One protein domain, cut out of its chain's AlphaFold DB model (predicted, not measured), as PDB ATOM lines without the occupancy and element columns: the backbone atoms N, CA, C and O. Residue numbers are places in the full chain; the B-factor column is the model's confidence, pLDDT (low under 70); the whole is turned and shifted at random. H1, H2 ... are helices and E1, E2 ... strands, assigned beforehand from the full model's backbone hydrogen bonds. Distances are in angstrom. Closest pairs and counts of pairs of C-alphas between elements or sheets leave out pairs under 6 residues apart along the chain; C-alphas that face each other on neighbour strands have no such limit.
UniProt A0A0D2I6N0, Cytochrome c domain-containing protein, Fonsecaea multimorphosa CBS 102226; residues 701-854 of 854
ATOM      1  N   TRP A 701     -29.612 -53.538 -42.656       84.06
ATOM      2  CA  TRP A 701     -29.367 -53.585 -44.103       84.06
ATOM      3  C   TRP A 701     -28.415 -54.749 -44.427       84.06
ATOM      4  O   TRP A 701     -27.667 -55.178 -43.549       84.06
ATOM      5  N   ASP A 702     -28.391 -55.213 -45.678       78.50
ATOM      6  CA  ASP A 702     -27.383 -56.173 -46.147       78.50
ATOM      7  C   ASP A 702     -26.009 -55.487 -46.221       78.50
ATOM      8  O   ASP A 702     -25.808 -54.556 -47.008       78.50
ATOM      9  N   TYR A 703     -25.069 -55.917 -45.378       81.94
ATOM     10  CA  TYR A 703     -23.733 -55.335 -45.242       81.94
ATOM     11  C   TYR A 703     -22.651 -56.293 -45.760       81.94
ATOM     12  O   TYR A 703     -22.827 -57.508 -45.740       81.94
ATOM     13  N   SER A 704     -21.520 -55.750 -46.223       85.44
ATOM     14  CA  SER A 704     -20.335 -56.545 -46.579       85.44
ATOM     15  C   SER A 704     -19.341 -56.624 -45.419       85.44
ATOM     16  O   SER A 704     -19.367 -55.786 -44.514       85.44
ATOM     17  N   ASP A 705     -18.407 -57.576 -45.485       84.88
ATOM     18  CA  ASP A 705     -17.320 -57.721 -44.502       84.88
ATOM     19  C   ASP A 705     -16.478 -56.435 -44.363       84.88
ATOM     20  O   ASP A 705     -16.040 -56.078 -43.269       84.88
ATOM     21  N   GLU A 706     -16.312 -55.678 -45.456       84.50
ATOM     22  CA  GLU A 706     -15.660 -54.362 -45.438       84.50
ATOM     23  C   GLU A 706     -16.458 -53.328 -44.622       84.50
ATOM     24  O   GLU A 706     -15.876 -52.534 -43.881       84.50
ATOM     25  N   GLU A 707     -17.792 -53.316 -44.739       84.56
ATOM     26  CA  GLU A 707     -18.643 -52.412 -43.956       84.56
ATOM     27  C   GLU A 707     -18.681 -52.809 -42.475       84.56
ATOM     28  O   GLU A 707     -18.654 -51.926 -41.612       84.56
ATOM     29  N   GLU A 708     -18.679 -54.111 -42.179       88.12
ATOM     30  CA  GLU A 708     -18.580 -54.652 -40.820       88.12
ATOM     31  C   GLU A 708     -17.266 -54.234 -40.150       88.12
ATOM     32  O   GLU A 708     -17.287 -53.665 -39.057       88.12
ATOM     33  N   GLU A 709     -16.121 -54.402 -40.814       86.69
ATOM     34  CA  GLU A 709     -14.828 -54.025 -40.235       86.69
ATOM     35  C   GLU A 709     -14.689 -52.498 -40.065       86.69
ATOM     36  O   GLU A 709     -14.140 -52.018 -39.068       86.69
ATOM     37  N   ILE A 710     -15.293 -51.697 -40.953       85.69
ATOM     38  CA  ILE A 710     -15.424 -50.242 -40.760       85.69
ATOM     39  C   ILE A 710     -16.269 -49.914 -39.514       85.69
ATOM     40  O   ILE A 710     -15.936 -48.978 -38.777       85.69
ATOM     41  N   ILE A 711     -17.344 -50.665 -39.246       87.62
ATOM     42  CA  ILE A 711     -18.169 -50.510 -38.037       87.62
ATOM     43  C   ILE A 711     -17.368 -50.893 -36.789       87.62
ATOM     44  O   ILE A 711     -17.295 -50.079 -35.861       87.62
ATOM     45  N   ARG A 712     -16.708 -52.058 -36.777       89.88
ATOM     46  CA  ARG A 712     -15.834 -52.508 -35.677       89.88
ATOM     47  C   ARG A 712     -14.729 -51.485 -35.394       89.88
ATOM     48  O   ARG A 712     -14.518 -51.117 -34.238       89.88
ATOM     49  N   GLY A 713     -14.139 -50.893 -36.436       87.31
ATOM     50  CA  GLY A 713     -13.194 -49.778 -36.329       87.31
ATOM     51  C   GLY A 713     -13.759 -48.529 -35.630       87.31
ATOM     52  O   GLY A 713     -13.054 -47.896 -34.835       87.31
ATOM     53  N   TYR A 714     -15.033 -48.172 -35.848       85.50
ATOM     54  CA  TYR A 714     -15.681 -47.096 -35.081       85.50
ATOM     55  C   TYR A 714     -15.915 -47.480 -33.620       85.50
ATOM     56  O   TYR A 714     -15.639 -46.661 -32.741       85.50
ATOM     57  N   LEU A 715     -16.394 -48.698 -33.347       87.94
ATOM     58  CA  LEU A 715     -16.611 -49.191 -31.981       87.94
ATOM     59  C   LEU A 715     -15.295 -49.184 -31.183       87.94
ATOM     60  O   LEU A 715     -15.236 -48.614 -30.091       87.94
ATOM     61  N   ALA A 716     -14.209 -49.684 -31.780       88.06
ATOM     62  CA  ALA A 716     -12.865 -49.668 -31.206       88.06
ATOM     63  C   ALA A 716     -12.375 -48.242 -30.910       88.06
ATOM     64  O   ALA A 716     -11.836 -47.972 -29.835       88.06
ATOM     65  N   ALA A 717     -12.591 -47.297 -31.831       84.88
ATOM     66  CA  ALA A 717     -12.234 -45.894 -31.623       84.88
ATOM     67  C   ALA A 717     -13.043 -45.231 -30.489       84.88
ATOM     68  O   ALA A 717     -12.507 -44.379 -29.775       84.88
ATOM     69  N   MET A 718     -14.306 -45.622 -30.288       83.31
ATOM     70  CA  MET A 718     -15.128 -45.126 -29.180       83.31
ATOM     71  C   MET A 718     -14.652 -45.673 -27.834       83.31
ATOM     72  O   MET A 718     -14.410 -44.871 -26.928       83.31
ATOM     73  N   ILE A 719     -14.417 -46.984 -27.727       87.00
ATOM     74  CA  ILE A 719     -13.897 -47.622 -26.506       87.00
ATOM     75  C   ILE A 719     -12.519 -47.041 -26.148       87.00
ATOM     76  O   ILE A 719     -12.341 -46.559 -25.031       87.00
ATOM     77  N   LYS A 720     -11.589 -46.909 -27.112       85.00
ATOM     78  CA  LYS A 720     -10.295 -46.217 -26.901       85.00
ATOM     79  C   LYS A 720     -10.447 -44.781 -26.377       85.00
ATOM     80  O   LYS A 720      -9.595 -44.313 -25.628       85.00
ATOM     81  N   SER A 721     -11.515 -44.068 -26.751       79.19
ATOM     82  CA  SER A 721     -11.751 -42.675 -26.329       79.19
ATOM     83  C   SER A 721     -12.404 -42.514 -24.947       79.19
ATOM     84  O   SER A 721     -12.394 -41.406 -24.403       79.19
ATOM     85  N   ARG A 722     -12.996 -43.584 -24.400       76.19
ATOM     86  CA  ARG A 722     -13.747 -43.588 -23.128       76.19
ATOM     87  C   ARG A 722     -13.165 -44.518 -22.060       76.19
ATOM     88  O   ARG A 722     -13.492 -44.329 -20.895       76.19
ATOM     89  N   LYS A 723     -12.305 -45.467 -22.442       68.50
ATOM     90  CA  LYS A 723     -11.719 -46.560 -21.638       68.50
ATOM     91  C   LYS A 723     -12.719 -47.587 -21.084       68.50
ATOM     92  O   LYS A 723     -12.407 -48.771 -21.102       68.50
ATOM     93  N   GLU A 724     -13.914 -47.172 -20.670       82.44
ATOM     94  CA  GLU A 724     -14.958 -48.054 -20.128       82.44
ATOM     95  C   GLU A 724     -16.099 -48.316 -21.124       82.44
ATOM     96  O   GLU A 724     -16.605 -47.394 -21.771       82.44
ATOM     97  N   LEU A 725     -16.558 -49.571 -21.196       85.19
ATOM     98  CA  LEU A 725     -17.689 -49.979 -22.036       85.19
ATOM     99  C   LEU A 725     -19.022 -49.385 -21.547       85.19
ATOM    100  O   LEU A 725     -19.801 -48.870 -22.348       85.19
ATOM    101  N   SER A 726     -19.260 -49.383 -20.233       83.75
ATOM    102  CA  SER A 726     -20.462 -48.826 -19.588       83.75
ATOM    103  C   SER A 726     -20.706 -47.353 -19.956       83.75
ATOM    104  O   SER A 726     -21.838 -46.947 -20.230       83.75
ATOM    105  N   ALA A 727     -19.637 -46.555 -20.038       85.00
ATOM    106  CA  ALA A 727     -19.691 -45.165 -20.474       85.00
ATOM    107  C   ALA A 727     -20.102 -45.031 -21.952       85.00
ATOM    108  O   ALA A 727     -20.880 -44.139 -22.289       85.00
ATOM    109  N   VAL A 728     -19.628 -45.926 -22.828       87.12
ATOM    110  CA  VAL A 728     -20.019 -45.959 -24.250       87.12
ATOM    111  C   VAL A 728     -21.490 -46.363 -24.402       87.12
ATOM    112  O   VAL A 728     -22.226 -45.692 -25.124       87.12
ATOM    113  N   VAL A 729     -21.946 -47.386 -23.669       88.69
ATOM    114  CA  VAL A 729     -23.355 -47.826 -23.625       88.69
ATOM    115  C   VAL A 729     -24.282 -46.672 -23.222       88.69
ATOM    116  O   VAL A 729     -25.269 -46.402 -23.908       88.69
ATOM    117  N   ARG A 730     -23.938 -45.932 -22.158       87.19
ATOM    118  CA  ARG A 730     -24.702 -44.758 -21.704       87.19
ATOM    119  C   ARG A 730     -24.745 -43.640 -22.749       87.19
ATOM    120  O   ARG A 730     -25.808 -43.061 -22.971       87.19
ATOM    121  N   ASP A 731     -23.615 -43.325 -23.383       87.19
ATOM    122  CA  ASP A 731     -23.549 -42.274 -24.407       87.19
ATOM    123  C   ASP A 731     -24.409 -42.648 -25.646       87.19
ATOM    124  O   ASP A 731     -25.050 -41.774 -26.241       87.19
ATOM    125  N   ILE A 732     -24.493 -43.941 -26.006       89.50
ATOM    126  CA  ILE A 732     -25.382 -44.458 -27.068       89.50
ATOM    127  C   ILE A 732     -26.857 -44.394 -26.640       89.50
ATOM    128  O   ILE A 732     -27.688 -43.902 -27.406       89.50
ATOM    129  N   ASP A 733     -27.197 -44.815 -25.418       88.88
ATOM    130  CA  ASP A 733     -28.565 -44.711 -24.887       88.88
ATOM    131  C   ASP A 733     -29.062 -43.262 -24.885       88.88
ATOM    132  O   ASP A 733     -30.153 -42.977 -25.384       88.88
ATOM    133  N   GLN A 734     -28.241 -42.326 -24.397       86.81
ATOM    134  CA  GLN A 734     -28.562 -40.900 -24.391       86.81
ATOM    135  C   GLN A 734     -28.724 -40.350 -25.818       86.81
ATOM    136  O   GLN A 734     -29.602 -39.522 -26.083       86.81
ATOM    137  N   TYR A 735     -27.916 -40.824 -26.773       89.50
ATOM    138  CA  TYR A 735     -28.082 -40.489 -28.186       89.50
ATOM    139  C   TYR A 735     -29.422 -40.998 -28.751       89.50
ATOM    140  O   TYR A 735     -30.097 -40.239 -29.460       89.50
ATOM    141  N   CYS A 736     -29.809 -42.241 -28.450       88.12
ATOM    142  CA  CYS A 736     -31.038 -42.867 -28.940       88.12
ATOM    143  C   CYS A 736     -32.284 -42.204 -28.328       88.12
ATOM    144  O   CYS A 736     -33.184 -41.811 -29.069       88.12
ATOM    145  N   VAL A 737     -32.286 -41.958 -27.011       86.19
ATOM    146  CA  VAL A 737     -33.346 -41.218 -26.303       86.19
ATOM    147  C   VAL A 737     -33.472 -39.782 -26.806       86.19
ATOM    148  O   VAL A 737     -34.580 -39.306 -27.054       86.19
ATOM    149  N   GLY A 738     -32.350 -39.077 -26.969       83.31
ATOM    150  CA  GLY A 738     -32.317 -37.686 -27.407       83.31
ATOM    151  C   GLY A 738     -32.637 -36.650 -26.325       83.31
ATOM    152  O   GLY A 738     -32.372 -36.903 -25.154       83.31
ATOM    153  N   PRO A 739     -33.121 -35.447 -26.703       82.94
ATOM    154  CA  PRO A 739     -33.370 -34.364 -25.750       82.94
ATOM    155  C   PRO A 739     -34.330 -34.827 -24.655       82.94
ATOM    156  O   PRO A 739     -35.374 -35.394 -24.963       82.94
ATOM    157  N   LEU A 740     -34.006 -34.613 -23.382       82.38
ATOM    158  CA  LEU A 740     -34.878 -35.077 -22.297       82.38
ATOM    159  C   LEU A 740     -36.203 -34.292 -22.290       82.38
ATOM    160  O   LEU A 740     -37.257 -34.864 -22.034       82.38
ATOM    161  N   ASP A 741     -36.165 -33.025 -22.701       79.44
ATOM    162  CA  ASP A 741     -37.285 -32.078 -22.619       79.44
ATOM    163  C   ASP A 741     -38.118 -31.965 -23.915       79.44
ATOM    164  O   ASP A 741     -39.044 -31.156 -23.991       79.44
ATOM    165  N   SER A 742     -37.817 -32.760 -24.949       80.25
ATOM    166  CA  SER A 742     -38.608 -32.810 -26.189       80.25
ATOM    167  C   SER A 742     -38.521 -34.167 -26.887       80.25
ATOM    168  O   SER A 742     -37.552 -34.907 -26.720       80.25
ATOM    169  N   GLU A 743     -39.483 -34.470 -27.753       78.75
ATOM    170  CA  GLU A 743     -39.472 -35.704 -28.541       78.75
ATOM    171  C   GLU A 743     -38.265 -35.765 -29.517       78.75
ATOM    172  O   GLU A 743     -37.874 -34.741 -30.096       78.75
ATOM    173  N   PRO A 744     -37.608 -36.930 -29.693       78.69
ATOM    174  CA  PRO A 744     -36.466 -37.064 -30.593       78.69
ATOM    175  C   PRO A 744     -36.870 -37.080 -32.077       78.69
ATOM    176  O   PRO A 744     -37.616 -37.939 -32.529       78.69
ATOM    177  N   LEU A 745     -36.257 -36.200 -32.876       79.75
ATOM    178  CA  LEU A 745     -36.371 -36.234 -34.341       79.75
ATOM    179  C   LEU A 745     -35.774 -37.522 -34.934       79.75
ATOM    180  O   LEU A 745     -34.597 -37.814 -34.693       79.75
ATOM    181  N   TYR A 746     -36.544 -38.216 -35.778       78.94
ATOM    182  CA  TYR A 746     -36.111 -39.388 -36.545       78.94
ATOM    183  C   TYR A 746     -36.064 -39.114 -38.067       78.94
ATOM    184  O   TYR A 746     -36.927 -38.407 -38.589       78.94
ATOM    185  N   PRO A 747     -35.084 -39.670 -38.810       82.69
ATOM    186  CA  PRO A 747     -33.853 -40.301 -38.328       82.69
ATOM    187  C   PRO A 747     -32.985 -39.356 -37.483       82.69
ATOM    188  O   PRO A 747     -32.821 -38.179 -37.818       82.69
ATOM    189  N   ARG A 748     -32.396 -39.876 -36.399       85.31
ATOM    190  CA  ARG A 748     -31.519 -39.128 -35.472       85.31
ATOM    191  C   ARG A 748     -30.327 -38.493 -36.224       85.31
ATOM    192  O   ARG A 748     -29.982 -38.986 -37.296       85.31
ATOM    193  N   PRO A 749     -29.642 -37.445 -35.718       86.25
ATOM    194  CA  PRO A 749     -28.368 -36.968 -36.293       86.25
ATOM    195  C   PRO A 749     -27.318 -38.091 -36.394       86.25
ATOM    196  O   PRO A 749     -27.468 -39.114 -35.739       86.25
ATOM    197  N   CYS A 750     -26.239 -37.937 -37.169       88.94
ATOM    198  CA  CYS A 750     -25.239 -39.011 -37.316       88.94
ATOM    199  C   CYS A 750     -24.661 -39.465 -35.958       88.94
ATOM    200  O   CYS A 750     -24.149 -38.636 -35.201       88.94
ATOM    201  N   LEU A 751     -24.727 -40.777 -35.694       88.69
ATOM    202  CA  LEU A 751     -24.275 -41.424 -34.455       88.69
ATOM    203  C   LEU A 751     -22.802 -41.114 -34.175       88.69
ATOM    204  O   LEU A 751     -22.478 -40.506 -33.157       88.69
ATOM    205  N   MET A 752     -21.926 -41.427 -35.135       85.19
ATOM    206  CA  MET A 752     -20.477 -41.237 -34.999       85.19
ATOM    207  C   MET A 752     -20.115 -39.778 -34.733       85.19
ATOM    208  O   MET A 752     -19.344 -39.475 -33.827       85.19
ATOM    209  N   ALA A 753     -20.736 -38.845 -35.457       84.75
ATOM    210  CA  ALA A 753     -20.505 -37.430 -35.216       84.75
ATOM    211  C   ALA A 753     -20.926 -37.014 -33.799       84.75
ATOM    212  O   ALA A 753     -20.193 -36.276 -33.151       84.75
ATOM    213  N   LYS A 754     -22.068 -37.497 -33.293       84.50
ATOM    214  CA  LYS A 754     -22.514 -37.179 -31.932       84.50
ATOM    215  C   LYS A 754     -21.584 -37.754 -30.863       84.50
ATOM    216  O   LYS A 754     -21.196 -37.004 -29.971       84.50
ATOM    217  N   LEU A 755     -21.164 -39.012 -30.989       80.50
ATOM    218  CA  LEU A 755     -20.303 -39.676 -30.003       80.50
ATOM    219  C   LEU A 755     -18.866 -39.112 -29.997       80.50
ATOM    220  O   LEU A 755     -18.300 -38.874 -28.929       80.50
ATOM    221  N   PHE A 756     -18.316 -38.740 -31.162       80.25
ATOM    222  CA  PHE A 756     -17.039 -38.009 -31.265       80.25
ATOM    223  C   PHE A 756     -17.158 -36.483 -31.044       80.25
ATOM    224  O   PHE A 756     -16.198 -35.743 -31.288       80.25
ATOM    225  N   ASN A 757     -18.321 -35.999 -30.589       81.50
ATOM    226  CA  ASN A 757     -18.635 -34.589 -30.330       81.50
ATOM    227  C   ASN A 757     -18.274 -33.641 -31.499       81.50
ATOM    228  O   ASN A 757     -17.631 -32.600 -31.342       81.50
ATOM    229  N   LYS A 758     -18.666 -34.042 -32.711       83.25
ATOM    230  CA  LYS A 758     -18.559 -33.307 -33.978       83.25
ATOM    231  C   LYS A 758     -19.943 -32.876 -34.468       83.25
ATOM    232  O   LYS A 758     -20.967 -33.492 -34.180       83.25
ATOM    233  N   ASN A 759     -19.984 -31.813 -35.268       80.88
ATOM    234  CA  ASN A 759     -21.233 -31.330 -35.854       80.88
ATOM    235  C   ASN A 759     -21.649 -32.197 -37.059       80.88
ATOM    236  O   ASN A 759     -20.883 -32.337 -38.010       80.88
ATOM    237  N   ALA A 760     -22.876 -32.725 -37.038       76.31
ATOM    238  CA  ALA A 760     -23.491 -33.475 -38.140       76.31
ATOM    239  C   ALA A 760     -24.761 -32.835 -38.729       76.31
ATOM    240  O   ALA A 760     -25.307 -33.370 -39.689       76.31
ATOM    241  N   GLY A 761     -25.229 -31.702 -38.194       77.75
ATOM    242  CA  GLY A 761     -26.540 -31.128 -38.524       77.75
ATOM    243  C   GLY A 761     -27.669 -31.577 -37.584       77.75
ATOM    244  O   GLY A 761     -27.429 -32.239 -36.573       77.75
ATOM    245  N   LYS A 762     -28.907 -31.166 -37.900       72.62
ATOM    246  CA  LYS A 762     -30.087 -31.309 -37.022       72.62
ATOM    247  C   LYS A 762     -30.770 -32.692 -37.055       72.62
ATOM    248  O   LYS A 762     -31.623 -32.939 -36.210       72.62
ATOM    249  N   GLY A 763     -30.386 -33.602 -37.956       78.31
ATOM    250  CA  GLY A 763     -31.109 -34.865 -38.178       78.31
ATOM    251  C   GLY A 763     -32.337 -34.690 -39.082       78.31
ATOM    252  O   GLY A 763     -32.437 -33.695 -39.798       78.31
ATOM    253  N   GLY A 764     -33.255 -35.657 -39.040       78.25
ATOM    254  CA  GLY A 764     -34.487 -35.685 -39.832       78.25
ATOM    255  C   GLY A 764     -34.335 -36.331 -41.215       78.25
ATOM    256  O   GLY A 764     -33.233 -36.674 -41.649       78.25
ATOM    257  N   GLN A 765     -35.465 -36.501 -41.911       78.88
ATOM    258  CA  GLN A 765     -35.547 -37.185 -43.213       78.88
ATOM    259  C   GLN A 765     -34.775 -36.469 -44.339       78.88
ATOM    260  O   GLN A 765     -34.311 -37.109 -45.276       78.88
ATOM    261  N   THR A 766     -34.589 -35.151 -44.236       76.69
ATOM    262  CA  THR A 766     -33.851 -34.328 -45.215       76.69
ATOM    263  C   THR A 766     -32.326 -34.429 -45.081       76.69
ATOM    264  O   THR A 766     -31.583 -33.947 -45.941       76.69
ATOM    265  N   MET A 767     -31.823 -35.052 -44.009       80.06
ATOM    266  CA  MET A 767     -30.394 -35.250 -43.791       80.06
ATOM    267  C   MET A 767     -29.921 -36.540 -44.474       80.06
ATOM    268  O   MET A 767     -30.282 -37.641 -44.061       80.06
ATOM    269  N   THR A 768     -29.033 -36.401 -45.458       84.69
ATOM    270  CA  THR A 768     -28.378 -37.492 -46.203       84.69
ATOM    271  C   THR A 768     -26.918 -37.672 -45.769       84.69
ATOM    272  O   THR A 768     -26.362 -36.830 -45.060       84.69
ATOM    273  N   SER A 769     -26.266 -38.753 -46.207       84.12
ATOM    274  CA  SER A 769     -24.829 -38.984 -46.000       84.12
ATOM    275  C   SER A 769     -23.984 -37.855 -46.606       84.12
ATOM    276  O   SER A 769     -23.107 -37.317 -45.931       84.12
ATOM    277  N   ARG A 770     -24.324 -37.392 -47.824       82.31
ATOM    278  CA  ARG A 770     -23.679 -36.238 -48.488       82.31
ATOM    279  C   ARG A 770     -23.831 -34.926 -47.704       82.31
ATOM    280  O   ARG A 770     -22.913 -34.115 -47.680       82.31
ATOM    281  N   ASN A 771     -24.945 -34.732 -46.999       82.56
ATOM    282  CA  ASN A 771     -25.167 -33.531 -46.184       82.56
ATOM    283  C   ASN A 771     -24.545 -33.634 -44.772       82.56
ATOM    284  O   ASN A 771     -24.509 -32.646 -44.033       82.56
ATOM    285  N   CYS A 772     -24.030 -34.805 -44.376       85.31
ATOM    286  CA  CYS A 772     -23.380 -35.003 -43.085       85.31
ATOM    287  C   CYS A 772     -21.985 -34.358 -43.067       85.31
ATOM    288  O   CYS A 772     -21.025 -34.891 -43.629       85.31
ATOM    289  N   LYS A 773     -21.845 -33.242 -42.336       81.56
ATOM    290  CA  LYS A 773     -20.585 -32.483 -42.189       81.56
ATOM    291  C   LYS A 773     -19.396 -33.301 -41.652       81.56
ATOM    292  O   LYS A 773     -18.259 -32.866 -41.819       81.56
ATOM    293  N   HIS A 774     -19.646 -34.449 -41.020       83.31
ATOM    294  CA  HIS A 774     -18.612 -35.361 -40.528       83.31
ATOM    295  C   HIS A 774     -18.252 -36.449 -41.555       83.31
ATOM    296  O   HIS A 774     -17.091 -36.566 -41.935       83.31
ATOM    297  N   CYS A 775     -19.242 -37.214 -42.029       83.62
ATOM    298  CA  CYS A 775     -19.009 -38.403 -42.853       83.62
ATOM    299  C   CYS A 775     -18.664 -38.078 -44.315       83.62
ATOM    300  O   CYS A 775     -17.779 -38.717 -44.884       83.62
ATOM    301  N   HIS A 776     -19.308 -37.062 -44.909       79.44
ATOM    302  CA  HIS A 776     -19.190 -36.767 -46.341       79.44
ATOM    303  C   HIS A 776     -17.744 -36.492 -46.780       79.44
ATOM    304  O   HIS A 776     -17.287 -37.037 -47.780       79.44
ATOM    305  N   LYS A 777     -17.004 -35.686 -46.006       69.62
ATOM    306  CA  LYS A 777     -15.619 -35.295 -46.323       69.62
ATOM    307  C   LYS A 777     -14.580 -36.397 -46.086       69.62
ATOM    308  O   LYS A 777     -13.420 -36.197 -46.419       69.62
ATOM    309  N   GLN A 778     -14.968 -37.506 -45.461       68.94
ATOM    310  CA  GLN A 778     -14.058 -38.586 -45.062       68.94
ATOM    311  C   GLN A 778     -14.362 -39.907 -45.788       68.94
ATOM    312  O   GLN A 778     -13.771 -40.922 -45.445       68.94
ATOM    313  N   ASN A 779     -15.295 -39.894 -46.753       66.56
ATOM    314  CA  ASN A 779     -15.854 -41.074 -47.424       66.56
ATOM    315  C   ASN A 779     -16.302 -42.182 -46.444       66.56
ATOM    316  O   ASN A 779     -16.087 -43.367 -46.668       66.56
ATOM    317  N   ARG A 780     -16.887 -41.774 -45.310       76.75
ATOM    318  CA  ARG A 780     -17.265 -42.666 -44.207       76.75
ATOM    319  C   ARG A 780     -18.735 -43.061 -44.277       76.75
ATOM    320  O   ARG A 780     -19.584 -42.217 -44.567       76.75
ATOM    321  N   ILE A 781     -19.044 -44.306 -43.908       84.44
ATOM    322  CA  ILE A 781     -20.427 -44.773 -43.738       84.44
ATOM    323  C   ILE A 781     -21.131 -43.881 -42.701       84.44
ATOM    324  O   ILE A 781     -20.667 -43.716 -41.571       84.44
ATOM    325  N   CYS A 782     -22.244 -43.260 -43.093       87.69
ATOM    326  CA  CYS A 782     -23.017 -42.396 -42.210       87.69
ATOM    327  C   CYS A 782     -24.127 -43.201 -41.529       87.69
ATOM    328  O   CYS A 782     -25.118 -43.551 -42.163       87.69
ATOM    329  N   LEU A 783     -23.982 -43.429 -40.226       89.81
ATOM    330  CA  LEU A 783     -24.870 -44.285 -39.435       89.81
ATOM    331  C   LEU A 783     -25.771 -43.475 -38.491       89.81
ATOM    332  O   LEU A 783     -25.428 -42.355 -38.082       89.81
ATOM    333  N   TRP A 784     -26.918 -44.046 -38.136       90.12
ATOM    334  CA  TRP A 784     -27.803 -43.595 -37.060       90.12
ATOM    335  C   TRP A 784     -28.398 -44.803 -36.329       90.12
ATOM    336  O   TRP A 784     -28.478 -45.884 -36.904       90.12
ATOM    337  N   ALA A 785     -28.793 -44.629 -35.068       90.56
ATOM    338  CA  ALA A 785     -29.346 -45.710 -34.248       90.56
ATOM    339  C   ALA A 785     -30.646 -45.313 -33.533       90.56
ATOM    340  O   ALA A 785     -30.946 -44.121 -33.384       90.56
ATOM    341  N   LYS A 786     -31.395 -46.324 -33.086       89.06
ATOM    342  CA  LYS A 786     -32.526 -46.221 -32.152       89.06
ATOM    343  C   LYS A 786     -32.565 -47.447 -31.232       89.06
ATOM    344  O   LYS A 786     -31.973 -48.472 -31.561       89.06
ATOM    345  N   HIS A 787     -33.281 -47.369 -30.112       88.62
ATOM    346  CA  HIS A 787     -33.623 -48.558 -29.320       88.62
ATOM    347  C   HIS A 787     -34.486 -49.533 -30.132       88.62
ATOM    348  O   HIS A 787     -35.300 -49.109 -30.960       88.62
ATOM    349  N   VAL A 788     -34.312 -50.833 -29.884       87.12
ATOM    350  CA  VAL A 788     -35.257 -51.870 -30.331       87.12
ATOM    351  C   VAL A 788     -36.622 -51.612 -29.666       87.12
ATOM    352  O   VAL A 788     -36.648 -51.273 -28.479       87.12
ATOM    353  N   PRO A 789     -37.763 -51.740 -30.375       81.81
ATOM    354  CA  PRO A 789     -39.075 -51.590 -29.750       81.81
ATOM    355  C   PRO A 789     -39.248 -52.567 -28.578       81.81
ATOM    356  O   PRO A 789     -38.941 -53.748 -28.698       81.81
ATOM    357  N   GLY A 790     -39.720 -52.067 -27.435       76.00
ATOM    358  CA  GLY A 790     -39.880 -52.850 -26.204       76.00
ATOM    359  C   GLY A 790     -38.691 -52.794 -25.237       76.00
ATOM    360  O   GLY A 790     -38.910 -52.950 -24.040       76.00
ATOM    361  N   VAL A 791     -37.469 -52.494 -25.698       85.31
ATOM    362  CA  VAL A 791     -36.286 -52.364 -24.823       85.31
ATOM    363  C   VAL A 791     -36.363 -51.101 -23.957       85.31
ATOM    364  O   VAL A 791     -36.697 -50.012 -24.430       85.31
ATOM    365  N   ALA A 792     -36.003 -51.229 -22.680       82.62
ATOM    366  CA  ALA A 792     -35.981 -50.116 -21.742       82.62
ATOM    367  C   ALA A 792     -34.854 -49.115 -22.062       82.62
ATOM    368  O   ALA A 792     -33.672 -49.461 -22.162       82.62
ATOM    369  N   THR A 793     -35.224 -47.837 -22.149       80.62
ATOM    370  CA  THR A 793     -34.341 -46.715 -22.521       80.62
ATOM    371  C   THR A 793     -33.222 -46.430 -21.516       80.62
ATOM    372  O   THR A 793     -32.277 -45.717 -21.848       80.62
ATOM    373  N   GLY A 794     -33.353 -46.912 -20.274       78.31
ATOM    374  CA  GLY A 794     -32.498 -46.556 -19.140       78.31
ATOM    375  C   GLY A 794     -32.761 -45.154 -18.571       78.31
ATOM    376  O   GLY A 794     -32.201 -44.812 -17.537       78.31
ATOM    377  N   PHE A 795     -33.616 -44.343 -19.198       77.75
ATOM    378  CA  PHE A 795     -34.030 -43.007 -18.732       77.75
ATOM    379  C   PHE A 795     -35.541 -42.962 -18.417       77.75
ATOM    380  O   PHE A 795     -36.164 -41.903 -18.394       77.75
ATOM    381  N   GLY A 796     -36.166 -44.127 -18.217       74.94
ATOM    382  CA  GLY A 796     -37.608 -44.234 -18.006       74.94
ATOM    383  C   GLY A 796     -38.472 -43.859 -19.226       74.94
ATOM    384  O   GLY A 796     -37.966 -43.586 -20.323       74.94
ATOM    385  N   PRO A 797     -39.807 -43.897 -19.058       77.75
ATOM    386  CA  PRO A 797     -40.758 -43.571 -20.113       77.75
ATOM    387  C   PRO A 797     -40.878 -42.057 -20.329       77.75
ATOM    388  O   PRO A 797     -40.775 -41.263 -19.391       77.75
ATOM    389  N   ARG A 798     -41.184 -41.655 -21.567       77.56
ATOM    390  CA  ARG A 798     -41.613 -40.282 -21.865       77.56
ATOM    391  C   ARG A 798     -43.077 -40.093 -21.483       77.56
ATOM    392  O   ARG A 798     -43.927 -40.874 -21.897       77.56
ATOM    393  N   VAL A 799     -43.371 -39.012 -20.770       77.25
ATOM    394  CA  VAL A 799     -44.727 -38.542 -20.470       77.25
ATOM    395  C   VAL A 799     -44.912 -37.215 -21.202       77.25
ATOM    396  O   VAL A 799     -44.098 -36.309 -21.049       77.25
ATOM    397  N   ASN A 800     -45.940 -37.108 -22.050       75.00
ATOM    398  CA  ASN A 800     -46.199 -35.928 -22.892       75.00
ATOM    399  C   ASN A 800     -44.966 -35.454 -23.699       75.00
ATOM    400  O   ASN A 800     -44.691 -34.263 -23.811       75.00
ATOM    401  N   GLY A 801     -44.186 -36.403 -24.231       74.81
ATOM    402  CA  GLY A 801     -42.969 -36.135 -25.009       74.81
ATOM    403  C   GLY A 801     -41.709 -35.829 -24.183       74.81
ATOM    404  O   GLY A 801     -40.619 -35.805 -24.755       74.81
ATOM    405  N   GLN A 802     -41.810 -35.666 -22.861       80.25
ATOM    406  CA  GLN A 802     -40.702 -35.288 -21.973       80.25
ATOM    407  C   GLN A 802     -40.318 -36.403 -20.992       80.25
ATOM    408  O   GLN A 802     -41.128 -37.266 -20.657       80.25
ATOM    409  N   ILE A 803     -39.074 -36.383 -20.515       81.19
ATOM    410  CA  ILE A 803     -38.567 -37.268 -19.463       81.19
ATOM    411  C   ILE A 803     -38.530 -36.492 -18.146       81.19
ATOM    412  O   ILE A 803     -37.746 -35.555 -17.973       81.19
ATOM    413  N   LEU A 804     -39.407 -36.891 -17.225       75.44
ATOM    414  CA  LEU A 804     -39.623 -36.211 -15.949       75.44
ATOM    415  C   LEU A 804     -38.410 -36.356 -15.016       75.44
ATOM    416  O   LEU A 804     -37.776 -37.412 -14.942       75.44
ATOM    417  N   ALA A 805     -38.108 -35.289 -14.275       67.50
ATOM    418  CA  ALA A 805     -37.004 -35.260 -13.318       67.50
ATOM    419  C   ALA A 805     -37.277 -36.132 -12.079       67.50
ATOM    420  O   ALA A 805     -36.414 -36.905 -11.662       67.50
ATOM    421  N   ASP A 806     -38.494 -36.052 -11.541       54.81
ATOM    422  CA  ASP A 806     -38.736 -36.312 -10.114       54.81
ATOM    423  C   ASP A 806     -39.064 -37.773  -9.763       54.81
ATOM    424  O   ASP A 806     -39.291 -38.097  -8.605       54.81
ATOM    425  N   ASN A 807     -39.048 -38.673 -10.751       55.03
ATOM    426  CA  ASN A 807     -39.252 -40.121 -10.574       55.03
ATOM    427  C   ASN A 807     -38.129 -40.944 -11.235       55.03
ATOM    428  O   ASN A 807     -38.362 -41.995 -11.827       55.03
ATOM    429  N   GLY A 808     -36.894 -40.434 -11.195       59.09
ATOM    430  CA  GLY A 808     -35.701 -41.128 -11.697       59.09
ATOM    431  C   GLY A 808     -35.457 -41.035 -13.209       59.09
ATOM    432  O   GLY A 808     -34.373 -41.405 -13.647       59.09
ATOM    433  N   GLY A 809     -36.384 -40.485 -14.002       59.22
ATOM    434  CA  GLY A 809     -36.272 -40.447 -15.469       59.22
ATOM    435  C   GLY A 809     -35.013 -39.740 -15.994       59.22
ATOM    436  O   GLY A 809     -34.360 -40.210 -16.921       59.22
ATOM    437  N   ARG A 810     -34.586 -38.635 -15.370       69.62
ATOM    438  CA  ARG A 810     -33.365 -37.924 -15.802       69.62
ATOM    439  C   ARG A 810     -32.046 -38.633 -15.440       69.62
ATOM    440  O   ARG A 810     -30.996 -38.200 -15.912       69.62
ATOM    441  N   LYS A 811     -32.067 -39.707 -14.641       73.69
ATOM    442  CA  LYS A 811     -30.870 -40.473 -14.253       73.69
ATOM    443  C   LYS A 811     -30.790 -41.762 -15.072       73.69
ATOM    444  O   LYS A 811     -31.716 -42.562 -15.046       73.69
ATOM    445  N   HIS A 812     -29.667 -41.990 -15.758       80.19
ATOM    446  CA  HIS A 812     -29.451 -43.256 -16.472       80.19
ATOM    447  C   HIS A 812     -29.407 -44.430 -15.485       80.19
ATOM    448  O   HIS A 812     -28.685 -44.391 -14.485       80.19
ATOM    449  N   THR A 813     -30.192 -45.460 -15.779       77.81
ATOM    450  CA  THR A 813     -30.342 -46.697 -15.012       77.81
ATOM    451  C   THR A 813     -29.972 -47.880 -15.919       77.81
ATOM    452  O   THR A 813     -30.801 -48.345 -16.702       77.81
ATOM    453  N   PRO A 814     -28.721 -48.379 -15.852       66.62
ATOM    454  CA  PRO A 814     -28.182 -49.343 -16.819       66.62
ATOM    455  C   PRO A 814     -28.721 -50.778 -16.679       66.62
ATOM    456  O   PRO A 814     -28.303 -51.645 -17.430       66.62
ATOM    457  N   ASN A 815     -29.635 -51.036 -15.737       67.25
ATOM    458  CA  ASN A 815     -30.220 -52.363 -15.495       67.25
ATOM    459  C   ASN A 815     -31.761 -52.340 -15.590       67.25
ATOM    460  O   ASN A 815     -32.435 -53.200 -15.024       67.25
ATOM    461  N   GLN A 816     -32.347 -51.328 -16.242       74.50
ATOM    462  CA  GLN A 816     -33.799 -51.259 -16.422       74.50
ATOM    463  C   GLN A 816     -34.256 -52.362 -17.394       74.50
ATOM    464  O   GLN A 816     -33.707 -52.481 -18.486       74.50
ATOM    465  N   GLN A 817     -35.244 -53.167 -16.993       73.81
ATOM    466  CA  GLN A 817     -35.733 -54.303 -17.781       73.81
ATOM    467  C   GLN A 817     -36.934 -53.924 -18.678       73.81
ATOM    468  O   GLN A 817     -37.740 -53.086 -18.263       73.81
ATOM    469  N   PRO A 818     -37.089 -54.543 -19.869       78.44
ATOM    470  CA  PRO A 818     -36.156 -55.487 -20.488       78.44
ATOM    471  C   PRO A 818     -34.914 -54.762 -21.040       78.44
ATOM    472  O   PRO A 818     -35.025 -53.779 -21.775       78.44
ATOM    473  N   TRP A 819     -33.727 -55.225 -20.647       79.12
ATOM    474  CA  TRP A 819     -32.450 -54.564 -20.958       79.12
ATOM    475  C   TRP A 819     -31.916 -54.913 -22.357       79.12
ATOM    476  O   TRP A 819     -31.360 -54.058 -23.054       79.12
ATOM    477  N   LEU A 820     -32.128 -56.164 -22.763       83.19
ATOM    478  CA  LEU A 820     -31.802 -56.750 -24.061       83.19
ATOM    479  C   LEU A 820     -33.032 -57.517 -24.557       83.19
ATOM    480  O   LEU A 820     -33.867 -57.937 -23.752       83.19
ATOM    481  N   LEU A 821     -33.156 -57.684 -25.872       83.38
ATOM    482  CA  LEU A 821     -34.235 -58.447 -26.497       83.38
ATOM    483  C   LEU A 821     -33.631 -59.417 -27.516       83.38
ATOM    484  O   LEU A 821     -32.754 -59.036 -28.293       83.38
ATOM    485  N   GLN A 822     -34.060 -60.676 -27.470       79.31
ATOM    486  CA  GLN A 822     -33.496 -61.730 -28.307       79.31
ATOM    487  C   GLN A 822     -34.101 -61.651 -29.716       79.31
ATOM    488  O   GLN A 822     -35.296 -61.883 -29.879       79.31
ATOM    489  N   LEU A 823     -33.288 -61.284 -30.711       74.38
ATOM    490  CA  LEU A 823     -33.682 -61.118 -32.118       74.38
ATOM    491  C   LEU A 823     -32.634 -61.759 -33.032       74.38
ATOM    492  O   LEU A 823     -31.434 -61.530 -32.871       74.38
ATOM    493  N   GLY A 824     -33.071 -62.579 -33.986       62.03
ATOM    494  CA  GLY A 824     -32.195 -63.315 -34.899       62.03
ATOM    495  C   GLY A 824     -31.203 -64.241 -34.183       62.03
ATOM    496  O   GLY A 824     -30.117 -64.484 -34.699       62.03
ATOM    497  N   GLY A 825     -31.533 -64.697 -32.969       66.12
ATOM    498  CA  GLY A 825     -30.640 -65.474 -32.098       66.12
ATOM    499  C   GLY A 825     -29.613 -64.658 -31.295       66.12
ATOM    500  O   GLY A 825     -28.875 -65.249 -30.514       66.12
ATOM    501  N   ASN A 826     -29.580 -63.327 -31.432       71.19
ATOM    502  CA  ASN A 826     -28.647 -62.439 -30.731       71.19
ATOM    503  C   ASN A 826     -29.349 -61.613 -29.643       71.19
ATOM    504  O   ASN A 826     -30.530 -61.291 -29.765       71.19
ATOM    505  N   GLU A 827     -28.620 -61.216 -28.596       83.62
ATOM    506  CA  GLU A 827     -29.115 -60.275 -27.582       83.62
ATOM    507  C   GLU A 827     -28.916 -58.823 -28.042       83.62
ATOM    508  O   GLU A 827     -27.818 -58.271 -27.982       83.62
ATOM    509  N   VAL A 828     -29.991 -58.182 -28.504       88.44
ATOM    510  CA  VAL A 828     -29.934 -56.858 -29.138       88.44
ATOM    511  C   VAL A 828     -30.468 -55.771 -28.203       88.44
ATOM    512  O   VAL A 828     -31.517 -55.924 -27.576       88.44
ATOM    513  N   ARG A 829     -29.781 -54.620 -28.161       89.88
ATOM    514  CA  ARG A 829     -30.246 -53.395 -27.480       89.88
ATOM    515  C   ARG A 829     -30.671 -52.296 -28.453       89.88
ATOM    516  O   ARG A 829     -31.680 -51.616 -28.234       89.88
ATOM    517  N   TRP A 830     -29.911 -52.110 -29.531       91.00
ATOM    518  CA  TRP A 830     -30.137 -51.036 -30.496       91.00
ATOM    519  C   TRP A 830     -30.176 -51.550 -31.930       91.00
ATOM    520  O   TRP A 830     -29.466 -52.474 -32.318       91.00
ATOM    521  N   VAL A 831     -30.959 -50.858 -32.746       89.44
ATOM    522  CA  VAL A 831     -30.963 -51.015 -34.196       89.44
ATOM    523  C   VAL A 831     -30.044 -49.954 -34.778       89.44
ATOM    524  O   VAL A 831     -30.249 -48.759 -34.541       89.44
ATOM    525  N   LEU A 832     -29.065 -50.380 -35.570       90.19
ATOM    526  CA  LEU A 832     -28.227 -49.510 -36.381       90.19
ATOM    527  C   LEU A 832     -28.787 -49.480 -37.809       90.19
ATOM    528  O   LEU A 832     -29.085 -50.522 -38.388       90.19
ATOM    529  N   LYS A 833     -28.918 -48.286 -38.393       88.19
ATOM    530  CA  LYS A 833     -29.324 -48.090 -39.791       88.19
ATOM    531  C   LYS A 833     -28.325 -47.205 -40.531       88.19
ATOM    532  O   LYS A 833     -27.827 -46.196 -40.009       88.19
ATOM    533  N   ARG A 834     -28.057 -47.565 -41.786       86.62
ATOM    534  CA  ARG A 834     -27.363 -46.705 -42.748       86.62
ATOM    535  C   ARG A 834     -28.227 -45.480 -43.055       86.62
ATOM    536  O   ARG A 834     -29.451 -45.517 -42.994       86.62
ATOM    537  N   ARG A 835     -27.590 -44.352 -43.362       86.50
ATOM    538  CA  ARG A 835     -28.267 -43.167 -43.898       86.50
ATOM    539  C   ARG A 835     -28.160 -43.145 -45.414       86.50
ATOM    540  O   ARG A 835     -27.047 -43.215 -45.935       86.50
ATOM    541  N   LYS A 836     -29.293 -42.898 -46.073       83.62
ATOM    542  CA  LYS A 836     -29.394 -42.548 -47.496       83.62
ATOM    543  C   LYS A 836     -28.246 -41.668 -47.988       83.62
ATOM    544  O   LYS A 836     -27.938 -40.633 -47.384       83.62
ATOM    545  N   MET A 837     -27.643 -42.024 -49.114       78.31
ATOM    546  CA  MET A 837     -26.618 -41.238 -49.793       78.31
ATOM    547  C   MET A 837     -27.194 -39.936 -50.357       78.31
ATOM    548  O   MET A 837     -26.518 -38.904 -50.324       78.31
ATOM    549  N   SER A 838     -28.438 -39.962 -50.846       76.75
ATOM    550  CA  SER A 838     -29.076 -38.835 -51.536       76.75
ATOM    551  C   SER A 838     -30.573 -38.711 -51.223       76.75
ATOM    552  O   SER A 838     -31.190 -39.636 -50.707       76.75
ATOM    553  N   ALA A 839     -31.168 -37.549 -51.513       71.25
ATOM    554  CA  ALA A 839     -32.598 -37.316 -51.283       71.25
ATOM    555  C   ALA A 839     -33.502 -38.040 -52.304       71.25
ATOM    556  O   ALA A 839     -34.696 -38.174 -52.066       71.25
ATOM    557  N   SER A 840     -32.927 -38.497 -53.420       68.31
ATOM    558  CA  SER A 840     -33.595 -39.256 -54.484       68.31
ATOM    559  C   SER A 840     -33.695 -40.760 -54.212       68.31
ATOM    560  O   SER A 840     -34.355 -41.460 -54.970       68.31
ATOM    561  N   GLU A 841     -33.055 -41.277 -53.160       70.38
ATOM    562  CA  GLU A 841     -33.255 -42.670 -52.742       70.38
ATOM    563  C   GLU A 841     -34.632 -42.840 -52.074       70.38
ATOM    564  O   GLU A 841     -35.032 -41.969 -51.284       70.38
ATOM    565  N   PRO A 842     -35.357 -43.944 -52.349       63.19
ATOM    566  CA  PRO A 842     -36.673 -44.214 -51.766       63.19
ATOM    567  C   PRO A 842     -36.612 -44.240 -50.235       63.19
ATOM    568  O   PRO A 842     -35.549 -44.433 -49.653       63.19
ATOM    569  N   ALA A 843     -37.728 -43.953 -49.555       60.34
ATOM    570  CA  ALA A 843     -37.825 -44.121 -48.101       60.34
ATOM    571  C   ALA A 843     -37.418 -45.545 -47.708       60.34
ATOM    572  O   ALA A 843     -37.879 -46.489 -48.346       60.34
ATOM    573  N   ASP A 844     -36.560 -45.670 -46.690       61.09
ATOM    574  CA  ASP A 844     -36.155 -46.966 -46.147       61.09
ATOM    575  C   ASP A 844     -37.434 -47.748 -45.821       61.09
ATOM    576  O   ASP A 844     -38.278 -47.269 -45.054       61.09
ATOM    577  N   THR A 845     -37.606 -48.914 -46.441       57.66
ATOM    578  CA  THR A 845     -38.724 -49.803 -46.138       57.66
ATOM    579  C   THR A 845     -38.652 -50.224 -44.676       57.66
ATOM    580  O   THR A 845     -37.570 -50.340 -44.090       57.66
ATOM    581  N   ALA A 846     -39.816 -50.411 -44.060       59.31
ATOM    582  CA  ALA A 846     -39.871 -50.937 -42.708       59.31
ATOM    583  C   ALA A 846     -39.279 -52.355 -42.723       59.31
ATOM    584  O   ALA A 846     -39.629 -53.155 -43.591       59.31
ATOM    585  N   TRP A 847     -38.327 -52.625 -41.835       61.75
ATOM    586  CA  TRP A 847     -37.552 -53.862 -41.854       61.75
ATOM    587  C   TRP A 847     -38.089 -54.777 -40.765       61.75
ATOM    588  O   TRP A 847     -38.120 -54.387 -39.602       61.75
ATOM    589  N   GLU A 848     -38.572 -55.953 -41.142       61.78
ATOM    590  CA  GLU A 848     -39.180 -56.896 -40.208       61.78
ATOM    591  C   GLU A 848     -38.171 -57.979 -39.828       61.78
ATOM    592  O   GLU A 848     -37.603 -58.641 -40.695       61.78
ATOM    593  N   VAL A 849     -37.940 -58.144 -38.525       60.50
ATOM    594  CA  VAL A 849     -37.105 -59.212 -37.958       60.50
ATOM    595  C   VAL A 849     -37.887 -59.840 -36.815       60.50
ATOM    596  O   VAL A 849     -38.306 -59.130 -35.904       60.50
ATOM    597  N   ASP A 850     -38.118 -61.152 -36.884       55.00
ATOM    598  CA  ASP A 850     -38.884 -61.936 -35.900       55.00
ATOM    599  C   ASP A 850     -40.241 -61.303 -35.503       55.00
ATOM    600  O   ASP A 850     -40.617 -61.266 -34.330       55.00
ATOM    601  N   GLY A 851     -40.981 -60.764 -36.481       53.06
ATOM    602  CA  GLY A 851     -42.295 -60.132 -36.275       53.06
ATOM    603  C   GLY A 851     -42.257 -58.703 -35.709       53.06
ATOM    604  O   GLY A 851     -43.305 -58.103 -35.457       53.06
ATOM    605  N   LEU A 852     -41.068 -58.128 -35.501       56.78
ATOM    606  CA  LEU A 852     -40.881 -56.744 -35.069       56.78
ATOM    607  C   LEU A 852     -40.536 -55.842 -36.257       56.78
ATOM    608  O   LEU A 852     -39.497 -55.992 -36.898       56.78
ATOM    609  N   ILE A 853     -41.402 -54.856 -36.512       59.19
ATOM    610  CA  ILE A 853     -41.225 -53.849 -37.565       59.19
ATOM    611  C   ILE A 853     -40.299 -52.720 -37.072       59.19
ATOM    612  O   ILE A 853     -40.589 -52.028 -36.088       59.19
ATOM    613  N   VAL A 854     -39.184 -52.509 -37.781       57.44
ATOM    614  CA  VAL A 854     -38.033 -51.680 -37.374       57.44
ATOM    615  C   VAL A 854     -37.667 -50.614 -38.407       57.44
ATOM    616  O   VAL A 854     -37.669 -50.873 -39.627       57.44
TER     617      VAL A 854
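AT A GLANCE: This is residues 701 to 854 of the 854 residues of the protein "Cytochrome c domain-containing protein" of Fonsecaea multimorphosa CBS 102226 (UniProt A0A0D2I6N0). With little regular structure, this domain is mostly long loops round a small core, the two-stranded antiparallel ribbon E1-E4, with H2 and H3 packed on E1. H1 and H2 make a corner, and the hairpin E2-E3 leads into E4. The 154 printed residues, 52 of them in named elements, run H1 H2 H3 E1 E2 E3 E4, mixed helices and strands; the whole is compact, radius of gyration 15.7 A, spanning 43 by 35 by 34 A.

HOW THE PARTS SIT: E1, residues 783 to 787, and E4, residues 830 to 834, are antiparallel; N 784 and O 833, 3.0 A apart, are within hydrogen-bond range. H2, residues 725 to 737, touches H1, residues 705 to 722, only at the corner, closest C-alphas Ile 719 and Leu 725, 6.3 A. In both helices every O i to N i+4 pair is within range.

IN THESE COORDINATES: H1 spans 25.9 A from C-alpha 705 at (-17.320, -57.721, -44.502); E4 ends at C-alpha 834, (-27.363, -46.705, -42.748).

THE WHOLE: The printed part has no cut. Residues 842 to 854 are under pLDDT 70.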